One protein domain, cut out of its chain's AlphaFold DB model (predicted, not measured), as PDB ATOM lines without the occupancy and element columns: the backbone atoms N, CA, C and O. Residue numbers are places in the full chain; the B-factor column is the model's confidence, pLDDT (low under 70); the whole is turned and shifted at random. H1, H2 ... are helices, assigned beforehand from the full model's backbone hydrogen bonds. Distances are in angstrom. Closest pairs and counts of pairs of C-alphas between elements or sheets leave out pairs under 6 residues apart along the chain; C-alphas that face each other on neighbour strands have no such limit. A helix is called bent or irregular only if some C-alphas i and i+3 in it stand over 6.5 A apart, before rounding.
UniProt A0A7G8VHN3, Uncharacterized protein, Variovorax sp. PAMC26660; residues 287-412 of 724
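AT A GLANCE: This is residues 287 to 412 of the 724 residues of an uncharacterized protein of Variovorax sp. PAMC26660 (UniProt A0A7G8VHN3). A long rod is built on one helix, H3, with H2 and H5 packed along one half of it as a three-helix, up-and-down bundle, each helix running against the one before. H1 sits beside the middle of H3, while near the other end H4 folds back on H3 and a long link returns to H5. The printed part has 126 residues, with five named helices in the order H1 to H5 and no named strand: all helix. It is extended, with a radius of gyration of the C-alphas of 22.3 A and spans of 78 by 26 by 17 A.

IN THESE COORDINATES: H1, residues 287 to 294, begins at C-alpha 287 (209.358, 200.841, 248.189). H2, residues 297 to 316, is 28.1 A long. H3, residues 322 to 362, is 59.8 A long and ends at C-alpha 362 (224.251, 207.173, 219.929). H4 is residues 370 to 379. H5, residues 391 to 412, is 33.4 A long, with a kink of 29 degrees near residue 398; it is irregular, but only just, C-alphas 409 and 412 being 6.9 A apart.

HOW THE PARTS SIT: H3 is the hub, and its closest C-alphas to each helix are as follows. H1 touches it at Ile 292 and Lys 340, 5.7 A. H2 forms a hairpin with it, Leu 299 and Ala 332 at 4.8 A, opposite ways at a shallow tilt of 4 degrees. H5 touches it at Ala 405 and Ala 328, 6.1 A. H4 touches it with residues 352 to 360 of H3 alone, Ser 379 and Ala 353 at 5.7 A, at a steep tilt of 53 degrees. H2 and H5 touch, the same way at a shallow tilt of 15 degrees, the closest C-alphas being Pro 298 and Ser 402, 4.2 A. H4 is apart from H1, H2 and H5. In H1 to H4 every O i to N i+4 pair is within hydrogen-bond range; in H5, 12 of 18.

THE WHOLE: The C-alphas farthest apart are His 316 and Gln 367, 77.6 A. The printed part has no cut. The link from H4 to H5 is long. Mean pLDDT of the printed part is 82.2; residues under 70 include 362 to 368, 389 to 393 and 409 to 412.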
ATOM      1  N   GLU A 287     210.073 202.121 248.169       84.44
ATOM      2  CA  GLU A 287     209.358 200.841 248.189       84.44
ATOM      3  C   GLU A 287     210.346 199.676 248.177       84.44
ATOM      4  O   GLU A 287     210.236 198.760 248.996       84.44
ATOM      5  N   ARG A 288     211.402 199.750 247.363       87.62
ATOM      6  CA  ARG A 288     212.499 198.776 247.399       87.62
ATOM      7  C   ARG A 288     213.200 198.758 248.746       87.62
ATOM      8  O   ARG A 288     213.442 197.686 249.304       87.62
ATOM      9  N   LYS A 289     213.496 199.932 249.314       88.62
ATOM     10  CA  LYS A 289     214.096 200.034 250.653       88.62
ATOM     11  C   LYS A 289     213.216 199.350 251.706       88.62
ATOM     12  O   LYS A 289     213.722 198.610 252.555       88.62
ATOM     13  N   LYS A 290     211.897 199.552 251.635       87.81
ATOM     14  CA  LYS A 290     210.911 198.886 252.497       87.81
ATOM     15  C   LYS A 290     210.886 197.372 252.262       87.81
ATOM     16  O   LYS A 290     210.921 196.633 253.245       87.81
ATOM     17  N   ALA A 291     210.892 196.913 251.013       86.38
ATOM     18  CA  ALA A 291     210.904 195.496 250.653       86.38
ATOM     19  C   ALA A 291     212.168 194.776 251.145       86.38
ATOM     20  O   ALA A 291     212.083 193.663 251.666       86.38
ATOM     21  N   ILE A 292     213.342 195.409 251.040       89.69
ATOM     22  CA  ILE A 292     214.598 194.871 251.585       89.69
ATOM     23  C   ILE A 292     214.489 194.733 253.101       89.69
ATOM     24  O   ILE A 292     214.784 193.665 253.629       89.69
ATOM     25  N   ARG A 293     214.015 195.775 253.799       90.56
ATOM     26  CA  ARG A 293     213.847 195.751 255.260       90.56
ATOM     27  C   ARG A 293     212.893 194.644 255.711       90.56
ATOM     28  O   ARG A 293     213.218 193.915 256.640       90.56
ATOM     29  N   TRP A 294     211.752 194.485 255.041       88.06
ATOM     30  CA  TRP A 294     210.804 193.406 255.335       88.06
ATOM     31  C   TRP A 294     211.386 192.012 255.084       88.06
ATOM     32  O   TRP A 294     211.060 191.081 255.815       88.06
ATOM     33  N   GLY A 295     212.314 191.872 254.133       88.62
ATOM     34  CA  GLY A 295     213.033 190.620 253.887       88.62
ATOM     35  C   GLY A 295     213.844 190.097 255.082       88.62
ATOM     36  O   GLY A 295     214.134 188.905 255.120       88.62
ATOM     37  N   TYR A 296     214.169 190.943 256.067       93.44
ATOM     38  CA  TYR A 296     214.855 190.545 257.306       93.44
ATOM     39  C   TYR A 296     213.903 190.087 258.424       93.44
ATOM     40  O   TYR A 296     214.375 189.652 259.474       93.44
ATOM     41  N   ALA A 297     212.579 190.140 258.233       92.94
ATOM     42  CA  ALA A 297     211.622 189.705 259.253       92.94
ATOM     43  C   ALA A 297     211.851 188.257 259.748       92.94
ATOM     44  O   ALA A 297     211.853 188.065 260.966       92.94
ATOM     45  N   PRO A 298     212.149 187.254 258.890       92.69
ATOM     46  CA  PRO A 298     212.420 185.896 259.362       92.69
ATOM     47  C   PRO A 298     213.650 185.804 260.271       92.69
ATOM     48  O   PRO A 298     213.669 184.989 261.191       92.69
ATOM     49  N   LEU A 299     214.665 186.652 260.058       94.06
ATOM     50  CA  LEU A 299     215.856 186.705 260.911       94.06
ATOM     51  C   LEU A 299     215.506 187.225 262.308       94.06
ATOM     52  O   LEU A 299     215.906 186.624 263.302       94.06
ATOM     53  N   VAL A 300     214.717 188.302 262.384       94.25
ATOM     54  CA  VAL A 300     214.242 188.854 263.662       94.25
ATOM     55  C   VAL A 300     213.396 187.822 264.409       94.25
ATOM     56  O   VAL A 300     213.628 187.587 265.593       94.25
ATOM     57  N   VAL A 301     212.471 187.150 263.716       93.00
ATOM     58  CA  VAL A 301     211.647 186.080 264.301       93.00
ATOM     59  C   VAL A 301     212.514 184.920 264.798       93.00
ATOM     60  O   VAL A 301     212.298 184.450 265.911       93.00
ATOM     61  N   SER A 302     213.529 184.503 264.033       90.38
ATOM     62  CA  SER A 302     214.459 183.434 264.435       90.38
ATOM     63  C   SER A 302     215.239 183.789 265.701       90.38
ATOM     64  O   SER A 302     215.370 182.957 266.593       90.38
ATOM     65  N   LEU A 303     215.739 185.025 265.806       93.06
ATOM     66  CA  LEU A 303     216.484 185.498 266.977       93.06
ATOM     67  C   LEU A 303     215.599 185.565 268.227       93.06
ATOM     68  O   LEU A 303     216.005 185.108 269.295       93.06
ATOM     69  N   LEU A 304     214.376 186.091 268.091       93.00
ATOM     70  CA  LEU A 304     213.410 186.149 269.189       93.00
ATOM     71  C   LEU A 304     212.979 184.747 269.634       93.00
ATOM     72  O   LEU A 304     212.928 184.479 270.834       93.00
ATOM     73  N   ALA A 305     212.715 183.843 268.689       88.94
ATOM     74  CA  ALA A 305     212.346 182.462 268.984       88.94
ATOM     75  C   ALA A 305     213.503 181.684 269.637       88.94
ATOM     76  O   ALA A 305     213.264 180.927 270.574       88.94
ATOM     77  N   ALA A 306     214.751 181.925 269.226       88.06
ATOM     78  CA  ALA A 306     215.931 181.347 269.869       88.06
ATOM     79  C   ALA A 306     216.097 181.824 271.316       88.06
ATOM     80  O   ALA A 306     216.262 180.998 272.214       88.06
ATOM     81  N   GLY A 307     216.011 183.137 271.556       87.81
ATOM     82  CA  GLY A 307     216.123 183.709 272.900       87.81
ATOM     83  C   GLY A 307     214.979 183.279 273.823       87.81
ATOM     84  O   GLY A 307     215.219 182.854 274.952       87.81
ATOM     85  N   GLY A 308     213.738 183.327 273.328       87.75
ATOM     86  CA  GLY A 308     212.555 182.889 274.070       87.75
ATOM     87  C   GLY A 308     212.550 181.385 274.346       87.75
ATOM     88  O   GLY A 308     212.267 180.971 275.468       87.75
ATOM     89  N   GLY A 309     212.924 180.568 273.357       86.44
ATOM     90  CA  GLY A 309     213.050 179.119 273.501       86.44
ATOM     91  C   GLY A 309     214.121 178.721 274.517       86.44
ATOM     92  O   GLY A 309     213.872 177.844 275.340       86.44
ATOM     93  N   TYR A 310     215.270 179.404 274.520       87.75
ATOM     94  CA  TYR A 310     216.316 179.209 275.528       87.75
ATOM     95  C   TYR A 310     215.819 179.552 276.939       87.75
ATOM     96  O   TYR A 310     215.926 178.730 277.845       87.75
ATOM     97  N   ALA A 311     215.211 180.730 277.119       87.88
ATOM     98  CA  ALA A 311     214.680 181.154 278.414       87.88
ATOM     99  C   ALA A 311     213.590 180.201 278.940       87.88
ATOM    100  O   ALA A 311     213.560 179.878 280.127       87.88
ATOM    101  N   TYR A 312     212.713 179.716 278.056       86.19
ATOM    102  CA  TYR A 312     211.677 178.746 278.406       86.19
ATOM    103  C   TYR A 312     212.266 177.390 278.815       86.19
ATOM    104  O   TYR A 312     211.851 176.825 279.831       86.19
ATOM    105  N   ALA A 313     213.226 176.882 278.037       84.81
ATOM    106  CA  ALA A 313     213.904 175.620 278.305       84.81
ATOM    107  C   ALA A 313     214.651 175.651 279.644       84.81
ATOM    108  O   ALA A 313     214.540 174.699 280.414       84.81
ATOM    109  N   GLU A 314     215.317 176.765 279.959       86.44
ATOM    110  CA  GLU A 314     215.982 176.981 281.248       86.44
ATOM    111  C   GLU A 314     214.970 177.002 282.407       86.44
ATOM    112  O   GLU A 314     215.142 176.301 283.405       86.44
ATOM    113  N   ALA A 315     213.856 177.731 282.253       88.75
ATOM    114  CA  ALA A 315     212.811 177.823 283.275       88.75
ATOM    115  C   ALA A 315     212.132 176.474 283.583       88.75
ATOM    116  O   ALA A 315     211.750 176.225 284.726       88.75
ATOM    117  N   HIS A 316     211.994 175.595 282.584       87.69
ATOM    118  CA  HIS A 316     211.306 174.302 282.712       87.69
ATOM    119  C   HIS A 316     212.258 173.096 282.753       87.69
ATOM    120  O   HIS A 316     211.792 171.958 282.810       87.69
ATOM    121  N   ARG A 317     213.579 173.326 282.743       85.12
ATOM    122  CA  ARG A 317     214.630 172.291 282.706       85.12
ATOM    123  C   ARG A 317     214.450 171.271 281.571       85.12
ATOM    124  O   ARG A 317     214.636 170.070 281.767       85.12
ATOM    125  N   ILE A 318     214.084 171.750 280.384       82.31
ATOM    126  CA  ILE A 318     213.942 170.937 279.166       82.31
ATOM    127  C   ILE A 318     215.220 171.077 278.326       82.31
ATOM    128  O   ILE A 318     215.869 172.120 278.336       82.31
ATOM    129  N   ALA A 319     215.601 170.033 277.585       79.44
ATOM    130  CA  ALA A 319     216.764 170.082 276.703       79.44
ATOM    131  C   ALA A 319     216.565 171.092 275.552       79.44
ATOM    132  O   ALA A 319     215.648 170.950 274.742       79.44
ATOM    133  N   PHE A 320     217.455 172.083 275.450       81.62
ATOM    134  CA  PHE A 320     217.534 173.028 274.331       81.62
ATOM    135  C   PHE A 320     218.682 172.640 273.395       81.62
ATOM    136  O   PHE A 320     219.778 172.327 273.854       81.62
ATOM    137  N   SER A 321     218.453 172.680 272.080       82.50
ATOM    138  CA  SER A 321     219.492 172.408 271.080       82.50
ATOM    139  C   SER A 321     220.043 173.719 270.503       82.50
ATOM    140  O   SER A 321     219.475 174.248 269.541       82.50
ATOM    141  N   PRO A 322     221.158 174.257 271.036       81.50
ATOM    142  CA  PRO A 322     221.746 175.496 270.529       81.50
ATOM    143  C   PRO A 322     222.218 175.371 269.074       81.50
ATOM    144  O   PRO A 322     222.201 176.356 268.343       81.50
ATOM    145  N   GLY A 323     222.581 174.164 268.619       84.44
ATOM    146  CA  GLY A 323     222.977 173.915 267.230       84.44
ATOM    147  C   GLY A 323     221.830 174.109 266.233       84.44
ATOM    148  O   GLY A 323     222.018 174.759 265.207       84.44
ATOM    149  N   LEU A 324     220.626 173.614 266.549       84.12
ATOM    150  CA  LEU A 324     219.441 173.832 265.707       84.12
ATOM    151  C   LEU A 324     219.011 175.303 265.717       84.12
ATOM    152  O   LEU A 324     218.681 175.853 264.667       84.12
ATOM    153  N   ALA A 325     219.083 175.951 266.883       81.81
ATOM    154  CA  ALA A 325     218.805 177.375 267.034       81.81
ATOM    155  C   ALA A 325     219.738 178.240 266.173       81.81
ATOM    156  O   ALA A 325     219.280 179.079 265.397       81.81
ATOM    157  N   ALA A 326     221.047 177.994 266.269       85.62
ATOM    158  CA  ALA A 326     222.048 178.676 265.461       85.62
ATOM    159  C   ALA A 326     221.842 178.402 263.962       85.62
ATOM    160  O   ALA A 326     221.877 179.336 263.162       85.62
ATOM    161  N   GLY A 327     221.550 177.153 263.583       88.44
ATOM    162  CA  GLY A 327     221.262 176.776 262.197       88.44
ATOM    163  C   GLY A 327     220.069 177.530 261.597       88.44
ATOM    164  O   GLY A 327     220.167 178.034 260.479       88.44
ATOM    165  N   ALA A 328     218.972 177.678 262.347       87.62
ATOM    166  CA  ALA A 328     217.793 178.427 261.906       87.62
ATOM    167  C   ALA A 328     218.088 179.925 261.709       87.62
ATOM    168  O   ALA A 328     217.707 180.503 260.690       87.62
ATOM    169  N   VAL A 329     218.821 180.544 262.644       90.62
ATOM    170  CA  VAL A 329     219.239 181.953 262.541       90.62
ATOM    171  C   VAL A 329     220.140 182.172 261.322       90.62
ATOM    172  O   VAL A 329     219.918 183.113 260.557       90.62
ATOM    173  N   VAL A 330     221.114 181.284 261.093       92.31
ATOM    174  CA  VAL A 330     222.000 181.344 259.919       92.31
ATOM    175  C   VAL A 330     221.200 181.197 258.624       92.31
ATOM    176  O   VAL A 330     221.380 181.997 257.708       92.31
ATOM    177  N   ALA A 331     220.271 180.241 258.547       91.06
ATOM    178  CA  ALA A 331     219.423 180.056 257.370       91.06
ATOM    179  C   ALA A 331     218.565 181.301 257.070       91.06
ATOM    180  O   ALA A 331     218.477 181.731 255.917       91.06
ATOM    181  N   ALA A 332     217.986 181.928 258.099       90.88
ATOM    182  CA  ALA A 332     217.207 183.155 257.951       90.88
ATOM    183  C   ALA A 332     218.063 184.352 257.500       90.88
ATOM    184  O   ALA A 332     217.614 185.159 256.681       90.88
ATOM    185  N   PHE A 333     219.308 184.453 257.980       93.38
ATOM    186  CA  PHE A 333     220.265 185.459 257.516       93.38
ATOM    187  C   PHE A 333     220.644 185.249 256.045       93.38
ATOM    188  O   PHE A 333     220.571 186.192 255.257       93.38
ATOM    189  N   VAL A 334     220.992 184.016 255.654       93.31
ATOM    190  CA  VAL A 334     221.339 183.667 254.264       93.31
ATOM    191  C   VAL A 334     220.177 183.981 253.324       93.31
ATOM    192  O   VAL A 334     220.383 184.598 252.280       93.31
ATOM    193  N   PHE A 335     218.949 183.636 253.713       92.12
ATOM    194  CA  PHE A 335     217.749 183.995 252.963       92.12
ATOM    195  C   PHE A 335     217.614 185.517 252.778       92.12
ATOM    196  O   PHE A 335     217.429 185.985 251.652       92.12
ATOM    197  N   ALA A 336     217.746 186.302 253.854       90.44
ATOM    198  CA  ALA A 336     217.628 187.759 253.790       90.44
ATOM    199  C   ALA A 336     218.723 188.396 252.911       90.44
ATOM    200  O   ALA A 336     218.432 189.280 252.098       90.44
ATOM    201  N   ALA A 337     219.967 187.918 253.025       92.06
ATOM    202  CA  ALA A 337     221.096 188.371 252.218       92.06
ATOM    203  C   ALA A 337     220.908 188.036 250.728       92.06
ATOM    204  O   ALA A 337     221.041 188.917 249.875       92.06
ATOM    205  N   TRP A 338     220.524 186.794 250.410       92.56
ATOM    206  CA  TRP A 338     220.284 186.351 249.035       92.56
ATOM    207  C   TRP A 338     219.121 187.103 248.386       92.56
ATOM    208  O   TRP A 338     219.216 187.547 247.238       92.56
ATOM    209  N   ARG A 339     218.042 187.332 249.139       90.50
ATOM    210  CA  ARG A 339     216.900 188.120 248.676       90.50
ATOM    211  C   ARG A 339     217.280 189.577 248.414       90.50
ATOM    212  O   ARG A 339     216.948 190.102 247.353       90.50
ATOM    213  N   LYS A 340     218.006 190.226 249.337       92.56
ATOM    214  CA  LYS A 340     218.529 191.590 249.136       92.56
ATOM    215  C   LYS A 340     219.365 191.659 247.857       92.56
ATOM    216  O   LYS A 340     219.116 192.527 247.026       92.56
ATOM    217  N   HIS A 341     220.310 190.737 247.682       92.50
ATOM    218  CA  HIS A 341     221.153 190.690 246.489       92.50
ATOM    219  C   HIS A 341     220.329 190.496 245.208       92.50
ATOM    220  O   HIS A 341     220.551 191.209 244.234       92.50
ATOM    221  N   SER A 342     219.332 189.608 245.219       89.81
ATOM    222  CA  SER A 342     218.457 189.348 244.064       89.81
ATOM    223  C   SER A 342     217.640 190.578 243.645       89.81
ATOM    224  O   SER A 342     217.486 190.835 242.458       89.81
ATOM    225  N   ILE A 343     217.134 191.362 244.604       87.75
ATOM    226  CA  ILE A 343     216.389 192.603 244.323       87.75
ATOM    227  C   ILE A 343     217.311 193.675 243.730       87.75
ATOM    228  O   ILE A 343     216.966 194.304 242.730       87.75
ATOM    229  N   LEU A 344     218.478 193.886 244.348       91.12
ATOM    230  CA  LEU A 344     219.416 194.932 243.938       91.12
ATOM    231  C   LEU A 344     220.054 194.630 242.577       91.12
ATOM    232  O   LEU A 344     220.084 195.503 241.714       91.12
ATOM    233  N   SER A 345     220.508 193.391 242.363       89.94
ATOM    234  CA  SER A 345     221.095 192.955 241.087       89.94
ATOM    235  C   SER A 345     220.096 193.047 239.935       89.94
ATOM    236  O   SER A 345     220.448 193.556 238.876       89.94
ATOM    237  N   TYR A 346     218.841 192.643 240.153       89.31
ATOM    238  CA  TYR A 346     217.787 192.770 239.148       89.31
ATOM    239  C   TYR A 346     217.542 194.234 238.751       89.31
ATOM    240  O   TYR A 346     217.577 194.564 237.567       89.31
ATOM    241  N   SER A 347     217.359 195.124 239.733       89.81
ATOM    242  CA  SER A 347     217.169 196.559 239.483       89.81
ATOM    243  C   SER A 347     218.353 197.183 238.739       89.81
ATOM    244  O   SER A 347     218.175 197.929 237.774       89.81
ATOM    245  N   LYS A 348     219.576 196.885 239.187       91.06
ATOM    246  CA  LYS A 348     220.793 197.385 238.547       91.06
ATOM    247  C   LYS A 348     220.905 196.876 237.110       91.06
ATOM    248  O   LYS A 348     221.224 197.658 236.222       91.06
ATOM    249  N   GLY A 349     220.549 195.615 236.868       89.38
ATOM    250  CA  GLY A 349     220.513 195.020 235.534       89.38
ATOM    251  C   GLY A 349     219.529 195.706 234.582       89.38
ATOM    252  O   GLY A 349     219.861 195.894 233.417       89.38
ATOM    253  N   ILE A 350     218.357 196.161 235.054       87.88
ATOM    254  CA  ILE A 350     217.446 196.976 234.223       87.88
ATOM    255  C   ILE A 350     218.142 198.261 233.777       87.88
ATOM    256  O   ILE A 350     218.123 198.593 232.596       87.88
ATOM    257  N   ARG A 351     218.747 198.995 234.714       91.25
ATOM    258  CA  ARG A 351     219.374 200.287 234.409       91.25
ATOM    259  C   ARG A 351     220.609 200.142 233.530       91.25
ATOM    260  O   ARG A 351     220.817 200.971 232.654       91.25
ATOM    261  N   GLN A 352     221.381 199.072 233.703       90.75
ATOM    262  CA  GLN A 352     222.477 198.735 232.793       90.75
ATOM    263  C   GLN A 352     221.965 198.435 231.382       90.75
ATOM    264  O   GLN A 352     222.500 198.980 230.423       90.75
ATOM    265  N   ALA A 353     220.876 197.670 231.253       87.38
ATOM    266  CA  ALA A 353     220.256 197.426 229.955       87.38
ATOM    267  C   ALA A 353     219.752 198.720 229.298       87.38
ATOM    268  O   ALA A 353     219.962 198.927 228.107       87.38
ATOM    269  N   LEU A 354     219.141 199.626 230.069       87.31
ATOM    270  CA  LEU A 354     218.715 200.946 229.587       87.31
ATOM    271  C   LEU A 354     219.891 201.809 229.121       87.31
ATOM    272  O   LEU A 354     219.800 202.457 228.079       87.31
ATOM    273  N   LEU A 355     220.992 201.803 229.874       88.81
ATOM    274  CA  LEU A 355     222.214 202.509 229.506       88.81
ATOM    275  C   LEU A 355     222.771 201.976 228.180       88.81
ATOM    276  O   LEU A 355     223.025 202.761 227.270       88.81
ATOM    277  N   SER A 356     222.874 200.653 228.027       84.56
ATOM    278  CA  SER A 356     223.312 200.034 226.772       84.56
ATOM    279  C   SER A 356     222.356 200.324 225.611       84.56
ATOM    280  O   SER A 356     222.806 200.651 224.517       84.56
ATOM    281  N   GLN A 357     221.037 200.302 225.834       82.88
ATOM    282  CA  GLN A 357     220.046 200.709 224.825       82.88
ATOM    283  C   GLN A 357     220.226 202.164 224.377       82.88
ATOM    284  O   GLN A 357     219.997 202.476 223.209       82.88
ATOM    285  N   ARG A 358     220.628 203.061 225.283       83.50
ATOM    286  CA  ARG A 358     220.933 204.455 224.944       83.50
ATOM    287  C   ARG A 358     222.209 204.559 224.112       83.50
ATOM    288  O   ARG A 358     222.183 205.205 223.072       83.50
ATOM    289  N   GLN A 359     223.271 203.869 224.521       79.75
ATOM    290  CA  GLN A 359     224.539 203.823 223.787       79.75
ATOM    291  C   GLN A 359     224.363 203.259 222.368       79.75
ATOM    292  O   GLN A 359     224.943 203.764 221.414       79.75
ATOM    293  N   LEU A 360     223.481 202.271 222.190       73.81
ATOM    294  CA  LEU A 360     223.128 201.735 220.872       73.81
ATOM    295  C   LEU A 360     222.449 202.758 219.949       73.81
ATOM    296  O   LEU A 360     222.524 202.612 218.732       73.81
ATOM    297  N   LYS A 361     221.770 203.770 220.503       72.06
ATOM    298  CA  LYS A 361     221.173 204.859 219.715       72.06
ATOM    299  C   LYS A 361     222.188 205.941 219.348       72.06
ATOM    300  O   LYS A 361     221.963 206.632 218.359       72.06
ATOM    301  N   SER A 362     223.239 206.130 220.149       66.06
ATOM    302  CA  SER A 362     224.251 207.173 219.929       66.06
ATOM    303  C   SER A 362     225.417 206.709 219.056       66.06
ATOM    304  O   SER A 362     225.984 207.519 218.328       66.06
ATOM    305  N   VAL A 363     225.763 205.420 219.086       65.38
ATOM    306  CA  VAL A 363     226.824 204.854 218.247       65.38
ATOM    307  C   VAL A 363     226.280 204.523 216.859       65.38
ATOM    308  O   VAL A 363     225.253 203.854 216.728       65.38
ATOM    309  N   ASP A 364     227.002 204.926 215.807       63.12
ATOM    310  CA  ASP A 364     226.761 204.406 214.460       63.12
ATOM    311  C   ASP A 364     227.114 202.915 214.449       63.12
ATOM    312  O   ASP A 364     228.266 202.508 214.280       63.12
ATOM    313  N   SER A 365     226.099 202.090 214.718       55.09
ATOM    314  CA  SER A 365     226.241 200.650 214.919       55.09
ATOM    315  C   SER A 365     226.994 199.960 213.780       55.09
ATOM    316  O   SER A 365     227.606 198.924 214.027       55.09
ATOM    317  N   LEU A 366     227.023 200.544 212.576       55.69
ATOM    318  CA  LEU A 366     227.726 200.044 211.393       55.69
ATOM    319  C   LEU A 366     229.259 200.054 211.525       55.69
ATOM    320  O   LEU A 366     229.905 199.241 210.866       55.69
ATOM    321  N   GLN A 367     229.838 200.890 212.395       62.78
ATOM    322  CA  GLN A 367     231.295 200.978 212.587       62.78
ATOM    323  C   GLN A 367     231.869 199.964 213.592       62.78
ATOM    324  O   GLN A 367     233.076 199.737 213.609       62.78
ATOM    325  N   LEU A 368     231.022 199.331 214.410       65.12
ATOM    326  CA  LEU A 368     231.446 198.320 215.387       65.12
ATOM    327  C   LEU A 368     231.718 196.961 214.724       65.12
ATOM    328  O   LEU A 368     230.987 196.543 213.821       65.12
ATOM    329  N   GLY A 369     232.718 196.227 215.220       73.69
ATOM    330  CA  GLY A 369     232.940 194.834 214.824       73.69
ATOM    331  C   GLY A 369     231.731 193.949 215.162       73.69
ATOM    332  O   GLY A 369     230.984 194.234 216.098       73.69
ATOM    333  N   SER A 370     231.523 192.848 214.431       70.81
ATOM    334  CA  SER A 370     230.357 191.963 214.636       70.81
ATOM    335  C   SER A 370     230.261 191.412 216.066       70.81
ATOM    336  O   SER A 370     229.167 191.353 216.623       70.81
ATOM    337  N   ALA A 371     231.401 191.081 216.680       76.75
ATOM    338  CA  ALA A 371     231.475 190.614 218.063       76.75
ATOM    339  C   ALA A 371     231.148 191.717 219.089       76.75
ATOM    340  O   ALA A 371     230.397 191.472 220.030       76.75
ATOM    341  N   GLU A 372     231.658 192.937 218.898       72.44
ATOM    342  CA  GLU A 372     231.391 194.081 219.787       72.44
ATOM    343  C   GLU A 372     229.938 194.541 219.690       72.44
ATOM    344  O   GLU A 372     229.286 194.786 220.703       72.44
ATOM    345  N   ARG A 373     229.398 194.582 218.468       69.56
ATOM    346  CA  ARG A 373     227.989 194.878 218.210       69.56
ATOM    347  C   ARG A 373     227.084 193.858 218.898       69.56
ATOM    348  O   ARG A 373     226.108 194.248 219.528       69.56
ATOM    349  N   GLN A 374     227.410 192.567 218.811       73.88
ATOM    350  CA  GLN A 374     226.632 191.522 219.473       73.88
ATOM    351  C   GLN A 374     226.715 191.629 221.002       73.88
ATOM    352  O   GLN A 374     225.678 191.580 221.658       73.88
ATOM    353  N   ALA A 375     227.903 191.863 221.566       76.19
ATOM    354  CA  ALA A 375     228.075 192.056 223.007       76.19
ATOM    355  C   ALA A 375     227.293 193.275 223.538       76.19
ATOM    356  O   ALA A 375     226.640 193.188 224.578       76.19
ATOM    357  N   LEU A 376     227.305 194.392 222.801       69.50
ATOM    358  CA  LEU A 376     226.574 195.612 223.155       69.50
ATOM    359  C   LEU A 376     225.046 195.442 223.028       69.50
ATOM    360  O   LEU A 376     224.271 196.034 223.779       69.50
ATOM    361  N   LEU A 377     224.592 194.609 222.090       69.50
ATOM    362  CA  LEU A 377     223.176 194.267 221.931       69.50
ATOM    363  C   LEU A 377     222.694 193.302 223.020       69.50
ATOM    364  O   LEU A 377     221.611 193.502 223.572       69.50
ATOM    365  N   GLU A 378     223.502 192.302 223.376       77.31
ATOM    366  CA  GLU A 378     223.234 191.405 224.503       77.31
ATOM    367  C   GLU A 378     223.157 192.186 225.822       77.31
ATOM    368  O   GLU A 378     222.235 191.964 226.611       77.31
ATOM    369  N   SER A 379     224.037 193.173 226.028       77.62
ATOM    370  CA  SER A 379     223.996 194.032 227.217       77.62
ATOM    371  C   SER A 379     222.771 194.953 227.260       77.62
ATOM    372  O   SER A 379     222.337 195.333 228.343       77.62
ATOM    373  N   GLY A 380     222.165 195.265 226.109       76.00
ATOM    374  CA  GLY A 380     220.903 196.002 226.002       76.00
ATOM    375  C   GLY A 380     219.647 195.189 226.342       76.00
ATOM    376  O   GLY A 380     218.553 195.758 226.403       76.00
ATOM    377  N   THR A 381     219.751 193.874 226.566       81.00
ATOM    378  CA  THR A 381     218.589 193.033 226.902       81.00
ATOM    379  C   THR A 381     218.158 193.223 228.358       81.00
ATOM    380  O   THR A 381     218.964 193.169 229.286       81.00
ATOM    381  N   ARG A 382     216.854 193.439 228.601       83.44
ATOM    382  CA  ARG A 382     216.353 193.597 229.977       83.44
ATOM    383  C   ARG A 382     216.296 192.229 230.672       83.44
ATOM    384  O   ARG A 382     215.691 191.309 230.106       83.44
ATOM    385  N   PRO A 383     216.847 192.083 231.894       84.25
ATOM    386  CA  PRO A 383     216.827 190.813 232.611       84.25
ATOM    387  C   PRO A 383     215.400 190.414 233.001       84.25
ATOM    388  O   PRO A 383     214.538 191.257 233.258       84.25
ATOM    389  N   SER A 384     215.142 189.110 233.099       80.19
ATOM    390  CA  SER A 384     213.883 188.596 233.646       80.19
ATOM    391  C   SER A 384     213.851 188.707 235.172       80.19
ATOM    392  O   SER A 384     214.867 188.465 235.823       80.19
ATOM    393  N   ARG A 385     212.677 188.990 235.753       78.62
ATOM    394  CA  ARG A 385     212.485 189.065 237.214       78.62
ATOM    395  C   ARG A 385     212.811 187.732 237.904       78.62
ATOM    396  O   ARG A 385     212.106 186.753 237.648       78.62
ATOM    397  N   PRO A 386     213.819 187.664 238.798       81.69
ATOM    398  CA  PRO A 386     214.066 186.460 239.584       81.69
ATOM    399  C   PRO A 386     212.953 186.218 240.616       81.69
ATOM    400  O   PRO A 386     212.284 187.137 241.085       81.69
ATOM    401  N   PHE A 387     212.771 184.958 241.029       77.81
ATOM    402  CA  PHE A 387     211.687 184.567 241.942       77.81
ATOM    403  C   PHE A 387     211.683 185.357 243.264       77.81
ATOM    404  O   PHE A 387     210.624 185.758 243.741       77.81
ATOM    405  N   LEU A 388     212.864 185.605 243.840       74.38
ATOM    406  CA  LEU A 388     213.015 186.291 245.127       74.38
ATOM    407  C   LEU A 388     212.858 187.817 245.052       74.38
ATOM    408  O   LEU A 388     212.733 188.448 246.099       74.38
ATOM    409  N   SER A 389     212.851 188.415 243.855       69.69
ATOM    410  CA  SER A 389     212.611 189.855 243.689       69.69
ATOM    411  C   SER A 389     211.134 190.207 243.488       69.69
ATOM    412  O   SER A 389     210.799 191.383 243.366       69.69
ATOM    413  N   LEU A 390     210.241 189.212 243.449       68.44
ATOM    414  CA  LEU A 390     208.797 189.406 243.313       68.44
ATOM    415  C   LEU A 390     208.182 189.859 244.643       68.44
ATOM    416  O   LEU A 390     207.704 189.041 245.428       68.44
ATOM    417  N   THR A 391     208.134 191.172 244.866       64.12
ATOM    418  CA  THR A 391     207.548 191.770 246.080       64.12
ATOM    419  C   THR A 391     206.064 191.446 246.267       64.12
ATOM    420  O   THR A 391     205.592 191.353 247.392       64.12
ATOM    421  N   SER A 392     205.316 191.162 245.198       66.25
ATOM    422  CA  SER A 392     203.914 190.718 245.301       66.25
ATOM    423  C   SER A 392     203.732 189.370 246.001       66.25
ATOM    424  O   SER A 392     202.648 189.077 246.499       66.25
ATOM    425  N   LYS A 393     204.779 188.539 246.054       69.81
ATOM    426  CA  LYS A 393     204.760 187.258 246.769       69.81
ATOM    427  C   LYS A 393     205.201 187.395 248.225       69.81
ATOM    428  O   LYS A 393     205.123 186.415 248.965       69.81
ATOM    429  N   ASP A 394     205.611 188.589 248.659       72.31
ATOM    430  CA  ASP A 394     206.110 188.833 250.016       72.31
ATOM    431  C   ASP A 394     205.060 188.526 251.083       72.31
ATOM    432  O   ASP A 394     205.404 187.975 252.128       72.31
ATOM    433  N   ALA A 395     203.783 188.789 250.787       71.69
ATOM    434  CA  ALA A 395     202.659 188.496 251.675       71.69
ATOM    435  C   ALA A 395     202.514 186.999 252.009       71.69
ATOM    436  O   ALA A 395     201.930 186.657 253.032       71.69
ATOM    437  N   MET A 396     203.053 186.103 251.175       79.44
ATOM    438  CA  MET A 396     203.037 184.656 251.410       79.44
ATOM    439  C   MET A 396     204.413 184.134 251.836       79.44
ATOM    440  O   MET A 396     204.521 183.377 252.798       79.44
ATOM    441  N   LEU A 397     205.472 184.549 251.137       82.56
ATOM    442  CA  LEU A 397     206.825 184.026 251.312       82.56
ATOM    443  C   LEU A 397     207.421 184.411 252.674       82.56
ATOM    444  O   LEU A 397     207.962 183.555 253.371       82.56
ATOM    445  N   ILE A 398     207.317 185.684 253.069       86.25
ATOM    446  CA  ILE A 398     207.948 186.179 254.301       86.25
ATOM    447  C   ILE A 398     207.287 185.566 255.544       86.25
ATOM    448  O   ILE A 398     208.027 185.066 256.400       86.25
ATOM    449  N   PRO A 399     205.942 185.524 255.663       86.62
ATOM    450  CA  PRO A 399     205.292 184.816 256.760       86.62
ATOM    451  C   PRO A 399     205.622 183.326 256.767       86.62
ATOM    452  O   PRO A 399     205.978 182.819 257.820       86.62
ATOM    453  N   ALA A 400     205.604 182.638 255.619       86.50
ATOM    454  CA  ALA A 400     205.913 181.209 255.561       86.50
ATOM    455  C   ALA A 400     207.331 180.894 256.071       86.50
ATOM    456  O   ALA A 400     207.498 180.021 256.921       86.50
ATOM    457  N   VAL A 401     208.347 181.638 255.618       86.56
ATOM    458  CA  VAL A 401     209.734 181.459 256.086       86.56
ATOM    459  C   VAL A 401     209.866 181.832 257.567       86.56
ATOM    460  O   VAL A 401     210.545 181.130 258.313       86.56
ATOM    461  N   SER A 402     209.172 182.881 258.023       87.12
ATOM    462  CA  SER A 402     209.146 183.272 259.442       87.12
ATOM    463  C   SER A 402     208.476 182.212 260.325       87.12
ATOM    464  O   SER A 402     208.949 181.937 261.424       87.12
ATOM    465  N   SER A 403     207.401 181.583 259.849       84.25
ATOM    466  CA  SER A 403     206.704 180.501 260.547       84.25
ATOM    467  C   SER A 403     207.550 179.236 260.613       84.25
ATOM    468  O   SER A 403     207.603 178.620 261.671       84.25
ATOM    469  N   ILE A 404     208.249 178.868 259.533       84.31
ATOM    470  CA  ILE A 404     209.207 177.748 259.544       84.31
ATOM    471  C   ILE A 404     210.321 178.029 260.555       84.31
ATOM    472  O   ILE A 404     210.621 177.174 261.387       84.31
ATOM    473  N   ALA A 405     210.879 179.241 260.530       79.19
ATOM    474  CA  ALA A 405     211.886 179.672 261.487       79.19
ATOM    475  C   ALA A 405     211.392 179.558 262.935       79.19
ATOM    476  O   ALA A 405     212.101 178.999 263.761       79.19
ATOM    477  N   ALA A 406     210.173 180.016 263.238       80.44
ATOM    478  CA  ALA A 406     209.584 179.908 264.573       80.44
ATOM    479  C   ALA A 406     209.264 178.455 264.976       80.44
ATOM    480  O   ALA A 406     209.484 178.066 266.122       80.44
ATOM    481  N   ALA A 407     208.771 177.636 264.041       77.19
ATOM    482  CA  ALA A 407     208.365 176.257 264.300       77.19
ATOM    483  C   ALA A 407     209.541 175.365 264.717       77.19
ATOM    484  O   ALA A 407     209.362 174.516 265.587       77.19
ATOM    485  N   ILE A 408     210.751 175.597 264.189       73.00
ATOM    486  CA  ILE A 408     211.973 174.879 264.603       73.00
ATOM    487  C   ILE A 408     212.191 174.962 266.128       73.00
ATOM    488  O   ILE A 408     212.696 174.015 266.728       73.00
ATOM    489  N   PHE A 409     211.742 176.044 266.775       66.06
ATOM    490  CA  PHE A 409     211.861 176.248 268.222       66.06
ATOM    491  C   PHE A 409     210.697 175.665 269.040       66.06
ATOM    492  O   PHE A 409     210.844 175.486 270.246       66.06
ATOM    493  N   LEU A 410     209.564 175.338 268.407       61.97
ATOM    494  CA  LEU A 410     208.401 174.709 269.052       61.97
ATOM    495  C   LEU A 410     208.457 173.170 269.023       61.97
ATOM    496  O   LEU A 410     207.807 172.518 269.834       61.97
ATOM    497  N   VAL A 411     209.247 172.574 268.126       56.69
ATOM    498  CA  VAL A 411     209.356 171.109 267.965       56.69
ATOM    499  C   VAL A 411     209.878 170.345 269.206       56.69
ATOM    500  O   VAL A 411     209.432 169.211 269.391       56.69
ATOM    501  N   PRO A 412     210.710 170.891 270.126       53.28
ATOM    502  CA  PRO A 412     211.110 170.156 271.335       53.28
ATOM    503  C   PRO A 412     209.986 169.965 272.372       53.28
ATOM    504  O   PRO A 412     210.209 169.309 273.385       53.28
TER     505      PRO A 412